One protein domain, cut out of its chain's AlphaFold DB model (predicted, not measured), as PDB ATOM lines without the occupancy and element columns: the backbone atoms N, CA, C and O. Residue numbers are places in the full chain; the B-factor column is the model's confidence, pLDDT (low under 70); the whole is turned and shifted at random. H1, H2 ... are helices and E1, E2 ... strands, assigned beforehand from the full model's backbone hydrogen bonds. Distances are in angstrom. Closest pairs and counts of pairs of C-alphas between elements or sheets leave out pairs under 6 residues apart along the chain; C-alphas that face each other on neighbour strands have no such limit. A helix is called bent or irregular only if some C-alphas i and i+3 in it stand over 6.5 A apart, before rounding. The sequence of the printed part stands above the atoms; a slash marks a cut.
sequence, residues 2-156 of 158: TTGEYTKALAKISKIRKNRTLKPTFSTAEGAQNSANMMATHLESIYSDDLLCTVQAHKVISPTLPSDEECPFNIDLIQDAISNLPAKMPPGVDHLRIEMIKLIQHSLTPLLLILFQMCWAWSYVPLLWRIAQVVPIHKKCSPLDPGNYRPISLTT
ATOM      1  N   THR A   2      -0.204  48.105   2.189       61.41
ATOM      2  CA  THR A   2      -0.889  47.185   1.248       61.41
ATOM      3  C   THR A   2      -1.476  45.912   1.881       61.41
ATOM      4  O   THR A   2      -2.407  45.312   1.348       61.41
ATOM      5  N   THR A   3      -0.977  45.495   3.048       67.44
ATOM      6  CA  THR A   3      -1.394  44.256   3.727       67.44
ATOM      7  C   THR A   3      -2.825  44.309   4.262       67.44
ATOM      8  O   THR A   3      -3.528  43.300   4.212       67.44
ATOM      9  N   GLY A   4      -3.278  45.483   4.721       78.75
ATOM     10  CA  GLY A   4      -4.626  45.691   5.259       78.75
ATOM     11  C   GLY A   4      -5.728  45.712   4.195       78.75
ATOM     12  O   GLY A   4      -6.853  45.295   4.462       78.75
ATOM     13  N   GLU A   5      -5.424  46.158   2.975       81.38
ATOM     14  CA  GLU A   5      -6.377  46.121   1.857       81.38
ATOM     15  C   GLU A   5      -6.565  44.698   1.328       81.38
ATOM     16  O   GLU A   5      -7.696  44.267   1.097       81.38
ATOM     17  N   TYR A   6      -5.476  43.931   1.243       86.38
ATOM     18  CA  TYR A   6      -5.517  42.521   0.865       86.38
ATOM     19  C   TYR A   6      -6.359  41.682   1.839       86.38
ATOM     20  O   TYR A   6      -7.222  40.911   1.417       86.38
ATOM     21  N   THR A   7      -6.202  41.882   3.154       90.62
ATOM     22  CA  THR A   7      -7.021  41.169   4.156       90.62
ATOM     23  C   THR A   7      -8.497  41.545   4.061       90.62
ATOM     24  O   THR A   7      -9.360  40.668   4.143       90.62
ATOM     25  N   LYS A   8      -8.811  42.827   3.830       89.69
ATOM     26  CA  LYS A   8     -10.192  43.286   3.604       89.69
ATOM     27  C   LYS A   8     -10.801  42.656   2.348       89.69
ATOM     28  O   LYS A   8     -11.957  42.229   2.387       89.69
ATOM     29  N   ALA A   9     -10.037  42.553   1.259       88.50
ATOM     30  CA  ALA A   9     -10.478  41.904   0.027       88.50
ATOM     31  C   ALA A   9     -10.779  40.411   0.252       88.50
ATOM     32  O   ALA A   9     -11.862  39.942  -0.109       88.50
ATOM     33  N   LEU A  10      -9.885  39.684   0.930       92.31
ATOM     34  CA  LEU A  10     -10.095  38.273   1.270       92.31
ATOM     35  C   LEU A  10     -11.307  38.061   2.184       92.31
ATOM     36  O   LEU A  10     -12.111  37.159   1.942       92.31
ATOM     37  N   ALA A  11     -11.489  38.915   3.194       89.44
ATOM     38  CA  ALA A  11     -12.655  38.863   4.073       89.44
ATOM     39  C   ALA A  11     -13.961  39.085   3.290       89.44
ATOM     40  O   ALA A  11     -14.952  38.387   3.519       89.44
ATOM     41  N   LYS A  12     -13.956  40.004   2.315       88.44
ATOM     42  CA  LYS A  12     -15.104  40.267   1.438       88.44
ATOM     43  C   LYS A  12     -15.415  39.069   0.537       88.44
ATOM     44  O   LYS A  12     -16.573  38.669   0.459       88.44
ATOM     45  N   ILE A  13     -14.400  38.447  -0.068       88.81
ATOM     46  CA  ILE A  13     -14.553  37.230  -0.889       88.81
ATOM     47  C   ILE A  13     -15.087  36.064  -0.050       88.81
ATOM     48  O   ILE A  13     -16.016  35.373  -0.472       88.81
ATOM     49  N   SER A  14     -14.544  35.864   1.152       87.19
ATOM     50  CA  SER A  14     -15.005  34.827   2.080       87.19
ATOM     51  C   SER A  14     -16.472  35.037   2.467       87.19
ATOM     52  O   SER A  14     -17.277  34.109   2.384       87.19
ATOM     53  N   LYS A  15     -16.863  36.283   2.770       84.25
ATOM     54  CA  LYS A  15     -18.256  36.649   3.061       84.25
ATOM     55  C   LYS A  15     -19.182  36.407   1.865       84.25
ATOM     56  O   LYS A  15     -20.278  35.892   2.056       84.25
ATOM     57  N   ILE A  16     -18.739  36.711   0.641       84.25
ATOM     58  CA  ILE A  16     -19.495  36.423  -0.592       84.25
ATOM     59  C   ILE A  16     -19.697  34.916  -0.763       84.25
ATOM     60  O   ILE A  16     -20.817  34.487  -1.018       84.25
ATOM     61  N   ARG A  17     -18.646  34.103  -0.594       82.69
ATOM     62  CA  ARG A  17     -18.746  32.637  -0.702       82.69
ATOM     63  C   ARG A  17     -19.672  32.053   0.361       82.69
ATOM     64  O   ARG A  17     -20.521  31.237   0.028       82.69
ATOM     65  N   LYS A  18     -19.543  32.503   1.612       77.94
ATOM     66  CA  LYS A  18     -20.367  32.040   2.739       77.94
ATOM     67  C   LYS A  18     -21.842  32.414   2.578       77.94
ATOM     68  O   LYS A  18     -22.709  31.632   2.943       77.94
ATOM     69  N   ASN A  19     -22.119  33.578   1.992       71.81
ATOM     70  CA  ASN A  19     -23.480  34.060   1.752       71.81
ATOM     71  C   ASN A  19     -24.025  33.663   0.372       71.81
ATOM     72  O   ASN A  19     -25.114  34.102   0.002       71.81
ATOM     73  N   ARG A  20     -23.289  32.862  -0.410       72.44
ATOM     74  CA  ARG A  20     -23.752  32.366  -1.705       72.44
ATOM     75  C   ARG A  20     -24.769  31.256  -1.461       72.44
ATOM     76  O   ARG A  20     -24.434  30.077  -1.475       72.44
ATOM     77  N   THR A  21     -26.020  31.634  -1.242       61.97
ATOM     78  CA  THR A  21     -27.135  30.701  -1.358       61.97
ATOM     79  C   THR A  21     -27.240  30.286  -2.822       61.97
ATOM     80  O   THR A  21     -27.445  31.112  -3.714       61.97
ATOM     81  N   LEU A  22     -27.015  29.000  -3.098       64.12
ATOM     82  CA  LEU A  22     -27.295  28.452  -4.419       64.12
ATOM     83  C   LEU A  22     -28.807  28.550  -4.619       64.12
ATOM     84  O   LEU A  22     -29.576  28.027  -3.814       64.12
ATOM     85  N   LYS A  23     -29.237  29.277  -5.655       67.88
ATOM     86  CA  LYS A  23     -30.648  29.273  -6.039       67.88
ATOM     87  C   LYS A  23     -31.040  27.828  -6.384       67.88
ATOM     88  O   LYS A  23     -30.211  27.131  -6.969       67.88
ATOM     89  N   PRO A  24     -32.258  27.377  -6.038       70.00
ATOM     90  CA  PRO A  24     -32.742  26.075  -6.469       70.00
ATOM     91  C   PRO A  24     -32.707  26.014  -7.999       70.00
ATOM     92  O   PRO A  24     -33.375  26.799  -8.674       70.00
ATOM     93  N   THR A  25     -31.895  25.113  -8.537       79.69
ATOM     94  CA  THR A  25     -31.735  24.918  -9.979       79.69
ATOM     95  C   THR A  25     -32.348  23.582 -10.344       79.69
ATOM     96  O   THR A  25     -32.147  22.598  -9.634       79.69
ATOM     97  N   PHE A  26     -33.083  23.553 -11.451       86.94
ATOM     98  CA  PHE A  26     -33.592  22.312 -12.006       86.94
ATOM     99  C   PHE A  26     -32.409  21.443 -12.442       86.94
ATOM    100  O   PHE A  26     -31.600  21.865 -13.271       86.94
ATOM    101  N   SER A  27     -32.275  20.254 -11.861       88.00
ATOM    102  CA  SER A  27     -31.201  19.322 -12.201       88.00
ATOM    103  C   SER A  27     -31.681  17.884 -12.156       88.00
ATOM    104  O   SER A  27     -32.405  17.498 -11.243       88.00
ATOM    105  N   THR A  28     -31.209  17.079 -13.096       87.50
ATOM    106  CA  THR A  28     -31.519  15.653 -13.227       87.50
ATOM    107  C   THR A  28     -30.243  14.831 -13.064       87.50
ATOM    108  O   THR A  28     -29.137  15.342 -13.253       87.50
ATOM    109  N   ALA A  29     -30.382  13.548 -12.716       88.88
ATOM    110  CA  ALA A  29     -29.242  12.640 -12.546       88.88
ATOM    111  C   ALA A  29     -28.450  12.416 -13.852       88.88
ATOM    112  O   ALA A  29     -27.260  12.125 -13.814       88.88
ATOM    113  N   GLU A  30     -29.100  12.610 -14.999       89.19
ATOM    114  CA  GLU A  30     -28.545  12.440 -16.350       89.19
ATOM    115  C   GLU A  30     -27.720  13.653 -16.826       89.19
ATOM    116  O   GLU A  30     -27.172  13.658 -17.927       89.19
ATOM    117  N   GLY A  31     -27.596  14.689 -15.989       91.19
ATOM    118  CA  GLY A  31     -26.696  15.818 -16.211       91.19
ATOM    119  C   GLY A  31     -27.371  17.097 -16.714       91.19
ATOM    120  O   GLY A  31     -28.591  17.206 -16.863       91.19
ATOM    121  N   ALA A  32     -26.548  18.125 -16.943       89.25
ATOM    122  CA  ALA A  32     -27.020  19.483 -17.221       89.25
ATOM    123  C   ALA A  32     -27.770  19.604 -18.558       89.25
ATOM    124  O   ALA A  32     -28.799  20.271 -18.608       89.25
ATOM    125  N   GLN A  33     -27.299  18.929 -19.614       91.81
ATOM    126  CA  GLN A  33     -27.949  18.991 -20.927       91.81
ATOM    127  C   GLN A  33     -29.339  18.356 -20.900       91.81
ATOM    128  O   GLN A  33     -30.288  18.950 -21.400       91.81
ATOM    129  N   ASN A  34     -29.478  17.190 -20.264       93.12
ATOM    130  CA  ASN A  34     -30.781  16.551 -20.116       93.12
ATOM    131  C   ASN A  34     -31.742  17.426 -19.306       93.12
ATOM    132  O   ASN A  34     -32.889  17.627 -19.687       93.12
ATOM    133  N   SER A  35     -31.231  18.039 -18.236       91.94
ATOM    134  CA  SER A  35     -32.003  18.990 -17.434       91.94
ATOM    135  C   SER A  35     -32.505  20.174 -18.277       91.94
ATOM    136  O   SER A  35     -33.665  20.568 -18.177       91.94
ATOM    137  N   ALA A  36     -31.652  20.729 -19.142       92.44
ATOM    138  CA  ALA A  36     -32.035  21.803 -20.053       92.44
ATOM    139  C   ALA A  36     -33.077  21.341 -21.084       92.44
ATOM    140  O   ALA A  36     -34.072  22.034 -21.282       92.44
ATOM    141  N   ASN A  37     -32.890  20.162 -21.682       94.50
ATOM    142  CA  ASN A  37     -33.815  19.596 -22.665       94.50
ATOM    143  C   ASN A  37     -35.196  19.330 -22.049       94.50
ATOM    144  O   ASN A  37     -36.196  19.753 -22.614       94.50
ATOM    145  N   MET A  38     -35.260  18.712 -20.864       94.38
ATOM    146  CA  MET A  38     -36.525  18.469 -20.160       94.38
ATOM    147  C   MET A  38     -37.281  19.767 -19.867       94.38
ATOM    148  O   MET A  38     -38.495  19.836 -20.050       94.38
ATOM    149  N   MET A  39     -36.565  20.808 -19.429       94.19
ATOM    150  CA  MET A  39     -37.161  22.124 -19.222       94.19
ATOM    151  C   MET A  39     -37.648  22.723 -20.548       94.19
ATOM    152  O   MET A  39     -38.758  23.236 -20.602       94.19
ATOM    153  N   ALA A  40     -36.853  22.630 -21.618       93.38
ATOM    154  CA  ALA A  40     -37.220  23.140 -22.936       93.38
ATOM    155  C   ALA A  40     -38.489  22.466 -23.474       93.38
ATOM    156  O   ALA A  40     -39.427  23.169 -23.830       93.38
ATOM    157  N   THR A  41     -38.568  21.133 -23.433       93.56
ATOM    158  CA  THR A  41     -39.757  20.373 -23.848       93.56
ATOM    159  C   THR A  41     -40.988  20.742 -23.019       93.56
ATOM    160  O   THR A  41     -42.083  20.878 -23.559       93.56
ATOM    161  N   HIS A  42     -40.828  20.943 -21.707       93.06
ATOM    162  CA  HIS A  42     -41.933  21.393 -20.860       93.06
ATOM    163  C   HIS A  42     -42.414  22.802 -21.231       93.06
ATOM    164  O   HIS A  42     -43.611  23.059 -21.271       93.06
ATOM    165  N   LEU A  43     -41.495  23.729 -21.498       90.75
ATOM    166  CA  LEU A  43     -41.860  25.086 -21.898       90.75
ATOM    167  C   LEU A  43     -42.497  25.112 -23.289       90.75
ATOM    168  O   LEU A  43     -43.472  25.827 -23.491       90.75
ATOM    169  N   GLU A  44     -41.993  24.313 -24.222       90.88
ATOM    170  CA  GLU A  44     -42.564  24.162 -25.559       90.88
ATOM    171  C   GLU A  44     -44.021  23.697 -25.493       90.88
ATOM    172  O   GLU A  44     -44.869  24.264 -26.180       90.88
ATOM    173  N   SER A  45     -44.358  22.755 -24.604       89.88
ATOM    174  CA  SER A  45     -45.748  22.310 -24.448       89.88
ATOM    175  C   SER A  45     -46.675  23.382 -23.860       89.88
ATOM    176  O   SER A  45     -47.851  23.410 -24.208       89.88
ATOM    177  N   ILE A  46     -46.164  24.303 -23.032       86.25
ATOM    178  CA  ILE A  46     -46.931  25.466 -22.541       86.25
ATOM    179  C   ILE A  46     -47.253  26.441 -23.682       86.25
ATOM    180  O   ILE A  46     -48.305  27.076 -23.668       86.25
ATOM    181  N   TYR A  47     -46.342  26.589 -24.646       82.00
ATOM    182  CA  TYR A  47     -46.482  27.533 -25.758       82.00
ATOM    183  C   TYR A  47     -47.040  26.907 -27.042       82.00
ATOM    184  O   TYR A  47     -47.267  27.629 -28.010       82.00
ATOM    185  N   SER A  48     -47.278  25.594 -27.059       79.31
ATOM    186  CA  SER A  48     -47.904  24.901 -28.186       79.31
ATOM    187  C   SER A  48     -49.389  25.284 -28.278       79.31
ATOM    188  O   SER A  48     -50.091  25.310 -27.269       79.31
ATOM    189  N   ASP A  49     -49.837  25.608 -29.494       60.03
ATOM    190  CA  ASP A  49     -51.035  26.377 -29.902       60.03
ATOM    191  C   ASP A  49     -52.394  26.138 -29.202       60.03
ATOM    192  O   ASP A  49     -53.282  26.993 -29.312       60.03
ATOM    193  N   ASP A  50     -52.586  25.057 -28.444       59.66
ATOM    194  CA  ASP A  50     -53.857  24.757 -27.761       59.66
ATOM    195  C   ASP A  50     -54.265  25.844 -26.745       59.66
ATOM    196  O   ASP A  50     -55.454  26.070 -26.512       59.66
ATOM    197  N   LEU A  51     -53.301  26.573 -26.170       54.62
ATOM    198  CA  LEU A  51     -53.561  27.692 -25.249       54.62
ATOM    199  C   LEU A  51     -53.675  29.060 -25.952       54.62
ATOM    200  O   LEU A  51     -54.194  30.006 -25.356       54.62
ATOM    201  N   LEU A  52     -53.226  29.183 -27.207       57.38
ATOM    202  CA  LEU A  52     -53.205  30.445 -27.966       57.38
ATOM    203  C   LEU A  52     -54.427  30.629 -28.882       57.38
ATOM    204  O   LEU A  52     -54.740  31.758 -29.260       57.38
ATOM    205  N   CYS A  53     -55.187  29.563 -29.168       49.66
ATOM    206  CA  CYS A  53     -56.418  29.618 -29.976       49.66
ATOM    207  C   CYS A  53     -57.544  30.505 -29.395       49.66
ATOM    208  O   CYS A  53     -58.536  30.760 -30.076       49.66
ATOM    209  N   THR A  54     -57.403  31.016 -28.166       49.19
ATOM    210  CA  THR A  54     -58.374  31.943 -27.545       49.19
ATOM    211  C   THR A  54     -57.987  33.416 -27.720       49.19
ATOM    212  O   THR A  54     -58.545  34.293 -27.062       49.19
ATOM    213  N   VAL A  55     -57.056  33.750 -28.618       50.50
ATOM    214  CA  VAL A  55     -56.997  35.123 -29.130       50.50
ATOM    215  C   VAL A  55     -58.171  35.265 -30.091       50.50
ATOM    216  O   VAL A  55     -58.062  34.960 -31.276       50.50
ATOM    217  N   GLN A  56     -59.331  35.678 -29.568       50.88
ATOM    218  CA  GLN A  56     -60.426  36.113 -30.424       50.88
ATOM    219  C   GLN A  56     -59.860  37.175 -31.357       50.88
ATOM    220  O   GLN A  56     -59.484  38.262 -30.908       50.88
ATOM    221  N   ALA A  57     -59.765  36.836 -32.643       53.47
ATOM    222  CA  ALA A  57     -59.532  37.803 -33.692       53.47
ATOM    223  C   ALA A  57     -60.601  38.878 -33.502       53.47
ATOM    224  O   ALA A  57     -61.782  38.647 -33.767       53.47
ATOM    225  N   HIS A  58     -60.210  40.017 -32.933       54.25
ATOM    226  CA  HIS A  58     -61.115  41.138 -32.808       54.25
ATOM    227  C   HIS A  58     -61.454  41.508 -34.239       54.25
ATOM    228  O   HIS A  58     -60.589  41.930 -35.006       54.25
ATOM    229  N   LYS A  59     -62.705  41.257 -34.626       55.25
ATOM    230  CA  LYS A  59     -63.226  41.715 -35.902       55.25
ATOM    231  C   LYS A  59     -63.052  43.227 -35.868       55.25
ATOM    232  O   LYS A  59     -63.675  43.891 -35.046       55.25
ATOM    233  N   VAL A  60     -62.130  43.752 -36.668       57.38
ATOM    234  CA  VAL A  60     -61.909  45.192 -36.778       57.38
ATOM    235  C   VAL A  60     -63.217  45.771 -37.325       57.38
ATOM    236  O   VAL A  60     -63.575  45.516 -38.470       57.38
ATOM    237  N   ILE A  61     -64.001  46.427 -36.465       59.66
ATOM    238  CA  ILE A  61     -65.321  46.995 -36.811       59.66
ATOM    239  C   ILE A  61     -65.168  48.370 -37.493       59.66
ATOM    240  O   ILE A  61     -66.124  48.896 -38.055       59.66
ATOM    241  N   SER A  62     -63.962  48.937 -37.510       58.19
ATOM    242  CA  SER A  62     -63.692  50.263 -38.070       58.19
ATOM    243  C   SER A  62     -63.157  50.159 -39.507       58.19
ATOM    244  O   SER A  62     -62.189  49.433 -39.724       58.19
ATOM    245  N   PRO A  63     -63.733  50.876 -40.491       57.88
ATOM    246  CA  PRO A  63     -63.273  50.846 -41.881       57.88
ATOM    247  C   PRO A  63     -62.009  51.689 -42.127       57.88
ATOM    248  O   PRO A  63     -61.496  51.688 -43.241       57.88
ATOM    249  N   THR A  64     -61.518  52.415 -41.120       54.44
ATOM    250  CA  THR A  64     -60.352  53.293 -41.247       54.44
ATOM    251  C   THR A  64     -59.068  52.477 -41.146       54.44
ATOM    252  O   THR A  64     -58.780  51.874 -40.109       54.44
ATOM    253  N   LEU A  65     -58.303  52.437 -42.235       56.78
ATOM    254  CA  LEU A  65     -56.966  51.857 -42.241       56.78
ATOM    255  C   LEU A  65     -56.020  52.783 -41.453       56.78
ATOM    256  O   LEU A  65     -56.137  54.000 -41.575       56.78
ATOM    257  N   PRO A  66     -55.019  52.253 -40.724       56.09
ATOM    258  CA  PRO A  66     -53.978  53.066 -40.073       56.09
ATOM    259  C   PRO A  66     -53.228  54.004 -41.033       56.09
ATOM    260  O   PRO A  66     -52.550  54.924 -40.593       56.09
ATOM    261  N   SER A  67     -53.351  53.763 -42.344       56.19
ATOM    262  CA  SER A  67     -52.794  54.594 -43.412       56.19
ATOM    263  C   SER A  67     -53.427  55.985 -43.524       56.19
ATOM    264  O   SER A  67     -52.805  56.847 -44.140       56.19
ATOM    265  N   ASP A  68     -54.631  56.203 -42.985       65.19
ATOM    266  CA  ASP A  68     -55.333  57.494 -43.076       65.19
ATOM    267  C   ASP A  68     -55.025  58.425 -41.883       65.19
ATOM    268  O   ASP A  68     -55.339  59.612 -41.924       65.19
ATOM    269  N   GLU A  69     -54.380  57.898 -40.836       75.06
ATOM    270  CA  GLU A  69     -54.027  58.621 -39.613       75.06
ATOM    271  C   GLU A  69     -52.534  58.979 -39.595       75.06
ATOM    272  O   GLU A  69     -51.669  58.184 -39.982       75.06
ATOM    273  N   GLU A  70     -52.210  60.179 -39.107       84.62
ATOM    274  CA  GLU A  70     -50.823  60.625 -38.982       84.62
ATOM    275  C   GLU A  70     -50.057  59.749 -37.976       84.62
ATOM    276  O   GLU A  70     -50.557  59.389 -36.908       84.62
ATOM    277  N   CYS A  71     -48.822  59.379 -38.325       86.38
ATOM    278  CA  CYS A  71     -47.991  58.527 -37.484       86.38
ATOM    279  C   CYS A  71     -47.717  59.209 -36.126       86.38
ATOM    280  O   CYS A  71     -47.114  60.282 -36.103       86.38
ATOM    281  N   PRO A  72     -48.053  58.578 -34.983       91.38
ATOM    282  CA  PRO A  72     -47.951  59.220 -33.669       91.38
ATOM    283  C   PRO A  72     -46.507  59.333 -33.150       91.38
ATOM    284  O   PRO A  72     -46.254  59.983 -32.135       91.38
ATOM    285  N   PHE A  73     -45.550  58.672 -33.804       94.00
ATOM    286  CA  PHE A  73     -44.150  58.664 -33.392       94.00
ATOM    287  C   PHE A  73     -43.421  59.924 -33.863       94.00
ATOM    288  O   PHE A  73     -43.448  60.270 -35.043       94.00
ATOM    289  N   ASN A  74     -42.702  60.566 -32.945       95.50
ATOM    290  CA  ASN A  74     -41.797  61.676 -33.228       95.50
ATOM    291  C   ASN A  74     -40.483  61.520 -32.441       95.50
ATOM    292  O   ASN A  74     -40.353  60.639 -31.588       95.50
ATOM    293  N   ILE A  75     -39.494  62.358 -32.762       96.75
ATOM    294  CA  ILE A  75     -38.145  62.295 -32.178       96.75
ATOM    295  C   ILE A  75     -38.184  62.459 -30.654       96.75
ATOM    296  O   ILE A  75     -37.565  61.660 -29.953       96.75
ATOM    297  N   ASP A  76     -38.919  63.451 -30.153       96.88
ATOM    298  CA  ASP A  76     -38.948  63.787 -28.725       96.88
ATOM    299  C   ASP A  76     -39.569  62.656 -27.900       96.88
ATOM    300  O   ASP A  76     -39.028  62.272 -26.864       96.88
ATOM    301  N   LEU A  77     -40.651  62.051 -28.403       96.31
ATOM    302  CA  LEU A  77     -41.314  60.909 -27.775       96.31
ATOM    303  C   LEU A  77     -40.371  59.708 -27.665       96.31
ATOM    304  O   LEU A  77     -40.309  59.061 -26.620       96.31
ATOM    305  N   ILE A  78     -39.614  59.411 -28.724       96.56
ATOM    306  CA  ILE A  78     -38.658  58.296 -28.726       96.56
ATOM    307  C   ILE A  78     -37.494  58.581 -27.768       96.56
ATOM    308  O   ILE A  78     -37.083  57.692 -27.018       96.56
ATOM    309  N   GLN A  79     -36.968  59.809 -27.753       96.69
ATOM    310  CA  GLN A  79     -35.888  60.197 -26.839       96.69
ATOM    311  C   GLN A  79     -36.316  60.139 -25.376       96.69
ATOM    312  O   GLN A  79     -35.564  59.626 -24.541       96.69
ATOM    313  N   ASP A  80     -37.514  60.632 -25.065       96.50
ATOM    314  CA  ASP A  80     -38.068  60.578 -23.716       96.50
ATOM    315  C   ASP A  80     -38.299  59.124 -23.281       96.50
ATOM    316  O   ASP A  80     -37.861  58.714 -22.202       96.50
ATOM    317  N   ALA A  81     -38.858  58.291 -24.164       95.75
ATOM    318  CA  ALA A  81     -39.033  56.864 -23.907       95.75
ATOM    319  C   ALA A  81     -37.698  56.161 -23.594       95.75
ATOM    320  O   ALA A  81     -37.600  55.452 -22.589       95.75
ATOM    321  N   ILE A  82     -36.647  56.395 -24.393       95.56
ATOM    322  CA  ILE A  82     -35.305  55.832 -24.154       95.56
ATOM    323  C   ILE A  82     -34.719  56.342 -22.830       95.56
ATOM    324  O   ILE A  82     -34.158  55.561 -22.051       95.56
ATOM    325  N   SER A  83     -34.867  57.634 -22.542       94.81
ATOM    326  CA  SER A  83     -34.354  58.261 -21.317       94.81
ATOM    327  C   SER A  83     -34.988  57.654 -20.065       94.81
ATOM    328  O   SER A  83     -34.283  57.376 -19.084       94.81
ATOM    329  N   ASN A  84     -36.282  57.343 -20.138       95.00
ATOM    330  CA  ASN A  84     -37.074  56.780 -19.045       95.00
ATOM    331  C   ASN A  84     -36.971  55.249 -18.908       95.00
ATOM    332  O   ASN A  84     -37.543  54.682 -17.974       95.00
ATOM    333  N   LEU A  85     -36.192  54.561 -19.758       93.19
ATOM    334  CA  LEU A  85     -35.995  53.111 -19.638       93.19
ATOM    335  C   LEU A  85     -35.424  52.723 -18.254       93.19
ATOM    336  O   LEU A  85     -34.434  53.321 -17.800       93.19
ATOM    337  N   PRO A  86     -35.993  51.704 -17.582       90.88
ATOM    338  CA  PRO A  86     -35.586  51.309 -16.238       90.88
ATOM    339  C   PRO A  86     -34.179  50.708 -16.235       90.88
ATOM    340  O   PRO A  86     -33.866  49.804 -17.001       90.88
ATOM    341  N   ALA A  87     -33.311  51.172 -15.338       83.38
ATOM    342  CA  ALA A  87     -31.962  50.621 -15.231       83.38
ATOM    343  C   ALA A  87     -31.980  49.142 -14.789       83.38
ATOM    344  O   ALA A  87     -32.839  48.731 -14.008       83.38
ATOM    345  N   LYS A  88     -30.963  48.370 -15.208       83.69
ATOM    346  CA  LYS A  88     -30.721  46.972 -14.788       83.69
ATOM    347  C   LYS A  88     -31.753  45.937 -15.258       83.69
ATOM    348  O   LYS A  88     -31.828  44.860 -14.660       83.69
ATOM    349  N   MET A  89     -32.516  46.212 -16.314       85.81
ATOM    350  CA  MET A  89     -33.284  45.143 -16.957       85.81
ATOM    351  C   MET A  89     -32.340  44.128 -17.618       85.81
ATOM    352  O   MET A  89     -31.292  44.513 -18.148       85.81
ATOM    353  N   PRO A  90     -32.678  42.828 -17.573       87.12
ATOM    354  CA  PRO A  90     -31.925  41.819 -18.298       87.12
ATOM    355  C   PRO A  90     -32.044  42.066 -19.810       87.12
ATOM    356  O   PRO A  90     -33.096  42.514 -20.269       87.12
ATOM    357  N   PRO A  91     -30.988  41.782 -20.585       90.06
ATOM    358  CA  PRO A  91     -31.051  41.926 -22.029       90.06
ATOM    359  C   PRO A  91     -31.928  40.832 -22.655       90.06
ATOM    360  O   PRO A  91     -32.082  39.745 -22.085       90.06
ATOM    361  N   GLY A  92     -32.461  41.120 -23.841       88.25
ATOM    362  CA  GLY A  92     -33.189  40.154 -24.659       88.25
ATOM    363  C   GLY A  92     -32.264  39.180 -25.398       88.25
ATOM    364  O   GLY A  92     -31.098  38.980 -25.038       88.25
ATOM    365  N   VAL A  93     -32.798  38.591 -26.472       89.75
ATOM    366  CA  VAL A  93     -32.084  37.656 -27.367       89.75
ATOM    367  C   VAL A  93     -30.900  38.290 -28.102       89.75
ATOM    368  O   VAL A  93     -29.983  37.590 -28.512       89.75
ATOM    369  N   ASP A  94     -30.910  39.611 -28.252       89.81
ATOM    370  CA  ASP A  94     -29.869  40.406 -28.911       89.81
ATOM    371  C   ASP A  94     -28.707  40.793 -27.986       89.81
ATOM    372  O   ASP A  94     -27.706  41.354 -28.433       89.81
ATOM    373  N   HIS A  95     -28.839  40.511 -26.689       89.12
ATOM    374  CA  HIS A  95     -27.868  40.849 -25.654       89.12
ATOM    375  C   HIS A  95     -27.576  42.354 -25.494       89.12
ATOM    376  O   HIS A  95     -26.618  42.724 -24.804       89.12
ATOM    377  N   LEU A  96     -28.415  43.227 -26.060       90.75
ATOM    378  CA  LEU A  96     -28.294  44.671 -25.890       90.75
ATOM    379  C   LEU A  96     -28.770  45.071 -24.497       90.75
ATOM    380  O   LEU A  96     -29.788  44.585 -24.005       90.75
ATOM    381  N   ARG A  97     -28.024  45.966 -23.843       91.75
ATOM    382  CA  ARG A  97     -28.404  46.510 -22.536       91.75
ATOM    383  C   ARG A  97     -28.880  47.945 -22.647       91.75
ATOM    384  O   ARG A  97     -28.424  48.699 -23.505       91.75
ATOM    385  N   ILE A  98     -29.725  48.348 -21.706       94.12
ATOM    386  CA  ILE A  98     -30.293  49.698 -21.651       94.12
ATOM    387  C   ILE A  98     -29.192  50.757 -21.556       94.12
ATOM    388  O   ILE A  98     -29.305  51.811 -22.174       94.12
ATOM    389  N   GLU A  99     -28.095  50.476 -20.854       93.69
ATOM    390  CA  GLU A  99     -26.956  51.393 -20.751       93.69
ATOM    391  C   GLU A  99     -26.316  51.678 -22.117       93.69
ATOM    392  O   GLU A  99     -25.880  52.799 -22.368       93.69
ATOM    393  N   MET A 100     -26.296  50.686 -23.012       93.50
ATOM    394  CA  MET A 100     -25.787  50.852 -24.376       93.50
ATOM    395  C   MET A 100     -26.746  51.706 -25.202       93.50
ATOM    396  O   MET A 100     -26.303  52.631 -25.873       93.50
ATOM    397  N   ILE A 101     -28.052  51.434 -25.106       94.62
ATOM    398  CA  ILE A 101     -29.100  52.176 -25.822       94.62
ATOM    399  C   ILE A 101     -29.101  53.653 -25.411       94.62
ATOM    400  O   ILE A 101     -29.068  54.527 -26.275       94.62
ATOM    401  N   LYS A 102     -29.052  53.941 -24.104       94.81
ATOM    402  CA  LYS A 102     -28.989  55.318 -23.588       94.81
ATOM    403  C   LYS A 102     -27.728  56.054 -24.052       94.81
ATOM    404  O   LYS A 102     -27.801  57.238 -24.360       94.81
ATOM    405  N   LEU A 103     -26.588  55.363 -24.151       95.56
ATOM    406  CA  LEU A 103     -25.335  55.961 -24.624       95.56
ATOM    407  C   LEU A 103     -25.416  56.418 -26.090       95.56
ATOM    408  O   LEU A 103     -24.853  57.452 -26.438       95.56
ATOM    409  N   ILE A 104     -26.113  55.661 -26.941       95.69
ATOM    410  CA  ILE A 104     -26.218  55.936 -28.384       95.69
ATOM    411  C   ILE A 104     -27.544  56.596 -28.785       95.69
ATOM    412  O   ILE A 104     -27.835  56.696 -29.978       95.69
ATOM    413  N   GLN A 105     -28.348  57.053 -27.820       95.94
ATOM    414  CA  GLN A 105     -29.740  57.465 -28.039       95.94
ATOM    415  C   GLN A 105     -29.907  58.497 -29.162       95.94
ATOM    416  O   GLN A 105     -30.826  58.382 -29.969       95.94
ATOM    417  N   HIS A 106     -29.000  59.474 -29.261       95.81
ATOM    418  CA  HIS A 106     -29.104  60.556 -30.242       95.81
ATOM    419  C   HIS A 106     -28.904  60.053 -31.675       95.81
ATOM    420  O   HIS A 106     -29.587  60.514 -32.585       95.81
ATOM    421  N   SER A 107     -28.024  59.068 -31.865       96.75
ATOM    422  CA  SER A 107     -27.801  58.424 -33.161       96.75
ATOM    423  C   SER A 107     -28.883  57.393 -33.483       96.75
ATOM    424  O   SER A 107     -29.230  57.205 -34.646       96.75
ATOM    425  N   LEU A 108     -29.419  56.721 -32.461       96.06
ATOM    426  CA  LEU A 108     -30.402  55.649 -32.620       96.06
ATOM    427  C   LEU A 108     -31.819  56.178 -32.888       96.06
ATOM    428  O   LEU A 108     -32.532  55.619 -33.716       96.06
ATOM    429  N   THR A 109     -32.215  57.273 -32.235       97.31
ATOM    430  CA  THR A 109     -33.555  57.877 -32.356       97.31
ATOM    431  C   THR A 109     -34.036  58.065 -33.801       97.31
ATOM    432  O   THR A 109     -35.134  57.600 -34.104       97.31
ATOM    433  N   PRO A 110     -33.279  58.710 -34.716       97.25
ATOM    434  CA  PRO A 110     -33.758  58.907 -36.086       97.25
ATOM    435  C   PRO A 110     -33.973  57.585 -36.835       97.25
ATOM    436  O   PRO A 110     -34.888  57.488 -37.648       97.25
ATOM    437  N   LEU A 111     -33.182  56.547 -36.537       97.12
ATOM    438  CA  LEU A 111     -33.351  55.219 -37.134       97.12
ATOM    439  C   LEU A 111     -34.628  54.540 -36.630       97.12
ATOM    440  O   LEU A 111     -35.368  53.952 -37.416       97.12
ATOM    441  N   LEU A 112     -34.903  54.654 -35.330       96.19
ATOM    442  CA  LEU A 112     -36.126  54.120 -34.731       96.19
ATOM    443  C   LEU A 112     -37.372  54.838 -35.224       96.19
ATOM    444  O   LEU A 112     -38.382  54.185 -35.447       96.19
ATOM    445  N   LEU A 113     -37.299  56.151 -35.444       96.75
ATOM    446  CA  LEU A 113     -38.417  56.901 -36.001       96.75
ATOM    447  C   LEU A 113     -38.815  56.361 -37.376       96.75
ATOM    448  O   LEU A 113     -39.988  56.067 -37.594       96.75
ATOM    449  N   ILE A 114     -37.839  56.167 -38.268       96.06
ATOM    450  CA  ILE A 114     -38.080  55.596 -39.600       96.06
ATOM    451  C   ILE A 114     -38.668  54.186 -39.467       96.06
ATOM    452  O   ILE A 114     -39.663  53.865 -40.115       96.06
ATOM    453  N   LEU A 115     -38.093  53.350 -38.595       95.38
ATOM    454  CA  LEU A 115     -38.582  51.990 -38.372       95.38
ATOM    455  C   LEU A 115     -40.032  51.979 -37.865       95.38
ATOM    456  O   LEU A 115     -40.856  51.247 -38.411       95.38
ATOM    457  N   PHE A 116     -40.365  52.791 -36.861       94.88
ATOM    458  CA  PHE A 116     -41.715  52.862 -36.304       94.88
ATOM    459  C   PHE A 116     -42.725  53.439 -37.297       94.88
ATOM    460  O   PHE A 116     -43.839  52.925 -37.376       94.88
ATOM    461  N   GLN A 117     -42.338  54.430 -38.104       93.94
ATOM    462  CA  GLN A 117     -43.170  54.947 -39.194       93.94
ATOM    463  C   GLN A 117     -43.490  53.861 -40.226       93.94
ATOM    464  O   GLN A 117     -44.641  53.720 -40.634       93.94
ATOM    465  N   MET A 118     -42.500  53.048 -40.607       92.94
ATOM    466  CA  MET A 118     -42.723  51.908 -41.503       92.94
ATOM    467  C   MET A 118     -43.632  50.853 -40.864       92.94
ATOM    468  O   MET A 118     -44.554  50.363 -41.514       92.94
ATOM    469  N   CYS A 119     -43.404  50.528 -39.588       93.38
ATOM    470  CA  CYS A 119     -44.240  49.585 -38.842       93.38
ATOM    471  C   CYS A 119     -45.698  50.061 -38.767       93.38
ATOM    472  O   CYS A 119     -46.609  49.267 -38.997       93.38
ATOM    473  N   TRP A 120     -45.913  51.353 -38.500       92.31
ATOM    474  CA  TRP A 120     -47.232  51.986 -38.466       92.31
ATOM    475  C   TRP A 120     -47.924  51.917 -39.827       92.31
ATOM    476  O   TRP A 120     -49.007  51.344 -39.943       92.31
ATOM    477  N   ALA A 121     -47.261  52.419 -40.874       89.88
ATOM    478  CA  ALA A 121     -47.825  52.491 -42.218       89.88
ATOM    479  C   ALA A 121     -48.217  51.108 -42.763       89.88
ATOM    480  O   ALA A 121     -49.193  50.982 -43.498       89.88
ATOM    481  N   TRP A 122     -47.449  50.067 -42.429       90.25
ATOM    482  CA  TRP A 122     -47.644  48.722 -42.977       90.25
ATOM    483  C   TRP A 122     -48.353  47.781 -42.002       90.25
ATOM    484  O   TRP A 122     -48.532  46.606 -42.316       90.25
ATOM    485  N   SER A 123     -48.743  48.275 -40.819       90.69
ATOM    486  CA  SER A 123     -49.281  47.446 -39.731       90.69
ATOM    487  C   SER A 123     -48.408  46.212 -39.455       90.69
ATOM    488  O   SER A 123     -48.901  45.101 -39.247       90.69
ATOM    489  N   TYR A 124     -47.090  46.400 -39.511       90.31
ATOM    490  CA  TYR A 124     -46.104  45.327 -39.452       90.31
ATOM    491  C   TYR A 124     -45.299  45.397 -38.159       90.31
ATOM    492  O   TYR A 124     -44.842  46.461 -37.754       90.31
ATOM    493  N   VAL A 125     -45.072  44.236 -37.542       91.38
ATOM    494  CA  VAL A 125     -44.203  44.089 -36.371       91.38
ATOM    495  C   VAL A 125     -42.992  43.236 -36.767       91.38
ATOM    496  O   VAL A 125     -43.183  42.074 -37.152       91.38
ATOM    497  N   PRO A 126     -41.758  43.768 -36.666       91.06
ATOM    498  CA  PRO A 126     -40.529  43.036 -36.928       91.06
ATOM    499  C   PRO A 126     -40.485  41.676 -36.237       91.06
ATOM    500  O   PRO A 126     -40.817  41.541 -35.060       91.06
ATOM    501  N   LEU A 127     -40.007  40.660 -36.961       89.81
ATOM    502  CA  LEU A 127     -39.883  39.303 -36.431       89.81
ATOM    503  C   LEU A 127     -39.053  39.256 -35.140       89.81
ATOM    504  O   LEU A 127     -39.429  38.553 -34.210       89.81
ATOM    505  N   LEU A 128     -37.972  40.036 -35.054       88.69
ATOM    506  CA  LEU A 128     -37.123  40.088 -33.859       88.69
ATOM    507  C   LEU A 128     -37.884  40.544 -32.603       88.69
ATOM    508  O   LEU A 128     -37.602  40.041 -31.523       88.69
ATOM    509  N   TRP A 129     -38.890  41.415 -32.734       89.50
ATOM    510  CA  TRP A 129     -39.740  41.845 -31.612       89.50
ATOM    511  C   TRP A 129     -40.771  40.794 -31.202       89.50
ATOM    512  O   TRP A 129     -41.326  40.848 -30.108       89.50
ATOM    513  N   ARG A 130     -41.026  39.822 -32.080       89.44
ATOM    514  CA  ARG A 130     -41.940  38.698 -31.846       89.44
ATOM    515  C   ARG A 130     -41.223  37.474 -31.276       89.44
ATOM    516  O   ARG A 130     -41.870  36.467 -31.004       89.44
ATOM    517  N   ILE A 131     -39.903  37.549 -31.114       90.38
ATOM    518  CA  ILE A 131     -39.070  36.498 -30.537       90.38
ATOM    519  C   ILE A 131     -38.665  36.926 -29.126       90.38
ATOM    520  O   ILE A 131     -38.312  38.077 -28.877       90.38
ATOM    521  N   ALA A 132     -38.695  35.978 -28.193       92.00
ATOM    522  CA  ALA A 132     -38.277  36.203 -26.820       92.00
ATOM    523  C   ALA A 132     -37.399  35.056 -26.319       92.00
ATOM    524  O   ALA A 132     -37.601  33.894 -26.669       92.00
ATOM    525  N   GLN A 133     -36.457  35.382 -25.438       91.75
ATOM    526  CA  GLN A 133     -35.727  34.386 -24.668       91.75
ATOM    527  C   GLN A 133     -36.565  34.009 -23.449       91.75
ATOM    528  O   GLN A 133     -36.798  34.844 -22.574       91.75
ATOM    529  N   VAL A 134     -36.995  32.753 -23.362       91.50
ATOM    530  CA  VAL A 134     -37.759  32.281 -22.204       91.50
ATOM    531  C   VAL A 134     -36.803  31.854 -21.093       91.50
ATOM    532  O   VAL A 134     -36.001  30.937 -21.257       91.50
ATOM    533  N   VAL A 135     -36.902  32.514 -19.941       91.06
ATOM    534  CA  VAL A 135     -36.111  32.210 -18.747       91.06
ATOM    535  C   VAL A 135     -37.024  31.624 -17.666       91.06
ATOM    536  O   VAL A 135     -37.919  32.324 -17.182       91.06
ATOM    537  N   PRO A 136     -36.818  30.362 -17.246       92.44
ATOM    538  CA  PRO A 136     -37.603  29.758 -16.178       92.44
ATOM    539  C   PRO A 136     -37.164  30.290 -14.804       92.44
ATOM    540  O   PRO A 136     -35.996  30.193 -14.420       92.44
ATOM    541  N   ILE A 137     -38.107  30.821 -14.024       92.19
ATOM    542  CA  ILE A 137     -37.884  31.282 -12.645       92.19
ATOM    543  C   ILE A 137     -38.594  30.348 -11.668       92.19
ATOM    544  O   ILE A 137     -39.818  30.229 -11.703       92.19
ATOM    545  N   HIS A 138     -37.834  29.706 -10.775       92.69
ATOM    546  CA  HIS A 138     -38.391  28.814  -9.751       92.69
ATOM    547  C   HIS A 138     -39.408  29.557  -8.874       92.69
ATOM    548  O   HIS A 138     -39.150  30.675  -8.418       92.69
ATOM    549  N   LYS A 139     -40.576  28.943  -8.659       90.31
ATOM    550  CA  LYS A 139     -41.629  29.439  -7.766       90.31
ATOM    551  C   LYS A 139     -41.417  28.892  -6.346       90.31
ATOM    552  O   LYS A 139     -40.507  29.288  -5.631       90.31
ATOM    553  N   LYS A 140     -42.330  28.024  -5.916       88.00
ATOM    554  CA  LYS A 140     -42.351  27.280  -4.657       88.00
ATOM    555  C   LYS A 140     -42.345  25.789  -5.018       88.00
ATOM    556  O   LYS A 140     -42.404  25.459  -6.198       88.00
ATOM    557  N   CYS A 141     -42.331  24.914  -4.016       90.50
ATOM    558  CA  CYS A 141     -42.326  23.457  -4.198       90.50
ATOM    559  C   CYS A 141     -41.012  22.931  -4.804       90.50
ATOM    560  O   CYS A 141     -39.996  23.632  -4.832       90.50
ATOM    561  N   SER A 142     -41.011  21.656  -5.198       90.56
ATOM    562  CA  SER A 142     -39.808  20.945  -5.624       90.56
ATOM    563  C   SER A 142     -39.156  21.620  -6.838       90.56
ATOM    564  O   SER A 142     -39.834  21.822  -7.848       90.56
ATOM    565  N   PRO A 143     -37.848  21.940  -6.789       90.88
ATOM    566  CA  PRO A 143     -37.113  22.463  -7.941       90.88
ATOM    567  C   PRO A 143     -36.824  21.390  -9.000       90.88
ATOM    568  O   PRO A 143     -36.296  21.714 -10.053       90.88
ATOM    569  N   LEU A 144     -37.145  20.120  -8.728       91.31
ATOM    570  CA  LEU A 144     -36.961  19.003  -9.662       91.31
ATOM    571  C   LEU A 144     -38.164  18.789 -10.586       91.31
ATOM    572  O   LEU A 144     -38.148  17.881 -11.406       91.31
ATOM    573  N   ASP A 145     -39.213  19.589 -10.429       91.75
ATOM    574  CA  ASP A 145     -40.404  19.538 -11.264       91.75
ATOM    575  C   ASP A 145     -40.440  20.790 -12.161       91.75
ATOM    576  O   ASP A 145     -40.504  21.907 -11.629       91.75
ATOM    577  N   PRO A 146     -40.396  20.636 -13.502       91.69
ATOM    578  CA  PRO A 146     -40.466  21.756 -14.440       91.69
ATOM    579  C   PRO A 146     -41.713  22.631 -14.252       91.69
ATOM    580  O   PRO A 146     -41.629  23.852 -14.406       91.69
ATOM    581  N   GLY A 147     -42.840  22.049 -13.815       92.00
ATOM    582  CA  GLY A 147     -44.102  22.766 -13.595       92.00
ATOM    583  C   GLY A 147     -44.042  23.816 -12.477       92.00
ATOM    584  O   GLY A 147     -44.853  24.749 -12.425       92.00
ATOM    585  N   ASN A 148     -43.034  23.731 -11.604       94.56
ATOM    586  CA  ASN A 148     -42.810  24.688 -10.521       94.56
ATOM    587  C   ASN A 148     -42.018  25.933 -10.951       94.56
ATOM    588  O   ASN A 148     -41.639  26.745 -10.101       94.56
ATOM    589  N   TYR A 149     -41.800  26.138 -12.250       93.38
ATOM    590  CA  TYR A 149     -41.134  27.319 -12.795       93.38
ATOM    591  C   TYR A 149     -42.139  28.265 -13.486       93.38
ATOM    592  O   TYR A 149     -43.181  27.860 -13.997       93.38
ATOM    593  N   ARG A 150     -41.887  29.580 -13.435       91.25
ATOM    594  CA  ARG A 150     -42.563  30.595 -14.269       91.25
ATOM    595  C   ARG A 150     -41.733  30.790 -15.528       91.25
ATOM    596  O   ARG A 150     -40.577  31.182 -15.367       91.25
ATOM    597  N   PRO A 151     -42.280  30.605 -16.735       92.75
ATOM    598  CA  PRO A 151     -41.614  31.116 -17.918       92.75
ATOM    599  C   PRO A 151     -41.723  32.643 -17.932       92.75
ATOM    600  O   PRO A 151     -42.824  33.189 -17.881       92.75
ATOM    601  N   ILE A 152     -40.586  33.335 -17.964       92.38
ATOM    602  CA  ILE A 152     -40.524  34.778 -18.209       92.38
ATOM    603  C   ILE A 152     -39.945  34.996 -19.601       92.38
ATOM    604  O   ILE A 152     -38.826  34.567 -19.870       92.38
ATOM    605  N   SER A 153     -40.697  35.666 -20.468       91.25
ATOM    606  CA  SER A 153     -40.267  36.002 -21.826       91.25
ATOM    607  C   SER A 153     -39.501  37.322 -21.820       91.25
ATOM    608  O   SER A 153     -40.061  38.364 -21.488       91.25
ATOM    609  N   LEU A 154     -38.215  37.277 -22.165       91.94
ATOM    610  CA  LEU A 154     -37.366  38.456 -22.328       91.94
ATOM    611  C   LEU A 154     -37.300  38.834 -23.810       91.94
ATOM    612  O   LEU A 154     -36.719  38.102 -24.611       91.94
ATOM    613  N   THR A 155     -37.891  39.968 -24.168       91.25
ATOM    614  CA  THR A 155     -37.834  40.535 -25.521       91.25
ATOM    615  C   THR A 155     -36.653  41.495 -25.661       91.25
ATOM    616  O   THR A 155     -36.050  41.915 -24.671       91.25
ATOM    617  N   THR A 156     -36.310  41.842 -26.901       90.12
ATOM    618  CA  THR A 156     -35.422  42.974 -27.194       90.12
ATOM    619  C   THR A 156     -35.968  44.272 -26.569       90.12
ATOM    620  O   THR A 156     -37.177  44.421 -26.389       90.12
TER     621      THR A 156
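What this domain is: This is residues 2 to 156 of the 158 residues of an uncharacterized protein of Rhizopus microsporus (UniProt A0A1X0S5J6). An open, flat frame with one free arm: H1, within free-standing residues 2 to 22, sticks out at one end, and the rest makes a loose body with few contacts. At one side of that body H2 runs beside a small two-stranded hairpin of E1 and E2; at another, H3, H4 and H5 form a cluster, and the long link of residues 48 to 74, of which 48 to 64 stand free, runs from H2 to it. The printed part has 155 residues, with six named helices and then two named strands along the chain, H1 to H6, E1 and E2; the sheet, in the order E1 - E2, is antiparallel, and the class is mostly helix. It is only just extended, close to loose, with a radius of gyration of the C-alphas of 22.9 A and spans of 70 by 50 by 23 A.

Where its parts are: H1, residues 3 to 18, begins with C-alpha 3 at (-1.394, 44.256, 3.727) and is 22.6 A long. H2, residues 32 to 47, is 22.7 A long. H3 takes residues 75 to 83 and H4 residues 98 to 103. H5, residues 105 to 122, begins with C-alpha 105 at (-29.740, 57.465, -28.039) and is 24.9 A long. It has a kink of 26 degrees near residue 112 and is only just irregular, with C-alphas 107 and 110 lying 6.7 A apart. H6 takes residues 127 to 130. E1, residues 133 to 138, is 16.1 A long; E2, residues 149 to 154, is 15.1 A long and ends with C-alpha 154 at (-37.366, 38.456, -22.328).

How they stand to each other: H1 touches no helix and is apart from E1 and E2. H2 is near E1, with 6 pairs of C-alphas within 10 A; its closest C-alpha to E2 is that of Leu 43, 7.2 A from that of Pro 151. H3 and H4 only just touch, with 3 pairs of C-alphas within 8 A, the closest those of Ile 82 and Lys 102 at 6.4 A. H5 touches H3 with residues 105 to 113 alone, at a steep tilt of 62 degrees, opposite ways; the closest C-alphas are those of Ile 78 and Thr 109, 6.3 A apart. H4 and H5 are close but not clearly touching, at 7.7 A between the C-alphas of Ile 101 and Leu 108. H6 touches no helix, and a tight link joins it to E1. E1 and E2 form a hairpin, antiparallel at 151 degrees, with N 135 and O 152 at 2.8 A and N 154 and O 133 at 2.8 A within hydrogen-bond range. In H1, H2, H3 and H4 every O i to N i+4 pair is within range; in H5, 12 of 14 are, and H6 is too short for such a pair.

The domain as a whole: The two C-alphas farthest apart, those of Thr 3 and Pro 63, are 77.2 A apart. The printed part has no cut. The links H1 to H2, H2 to H3 and H3 to H4 are long. The mean pLDDT of the printed part is 85.2; it is under 70 at residues 2 to 3, 21 to 23 and 49 to 68.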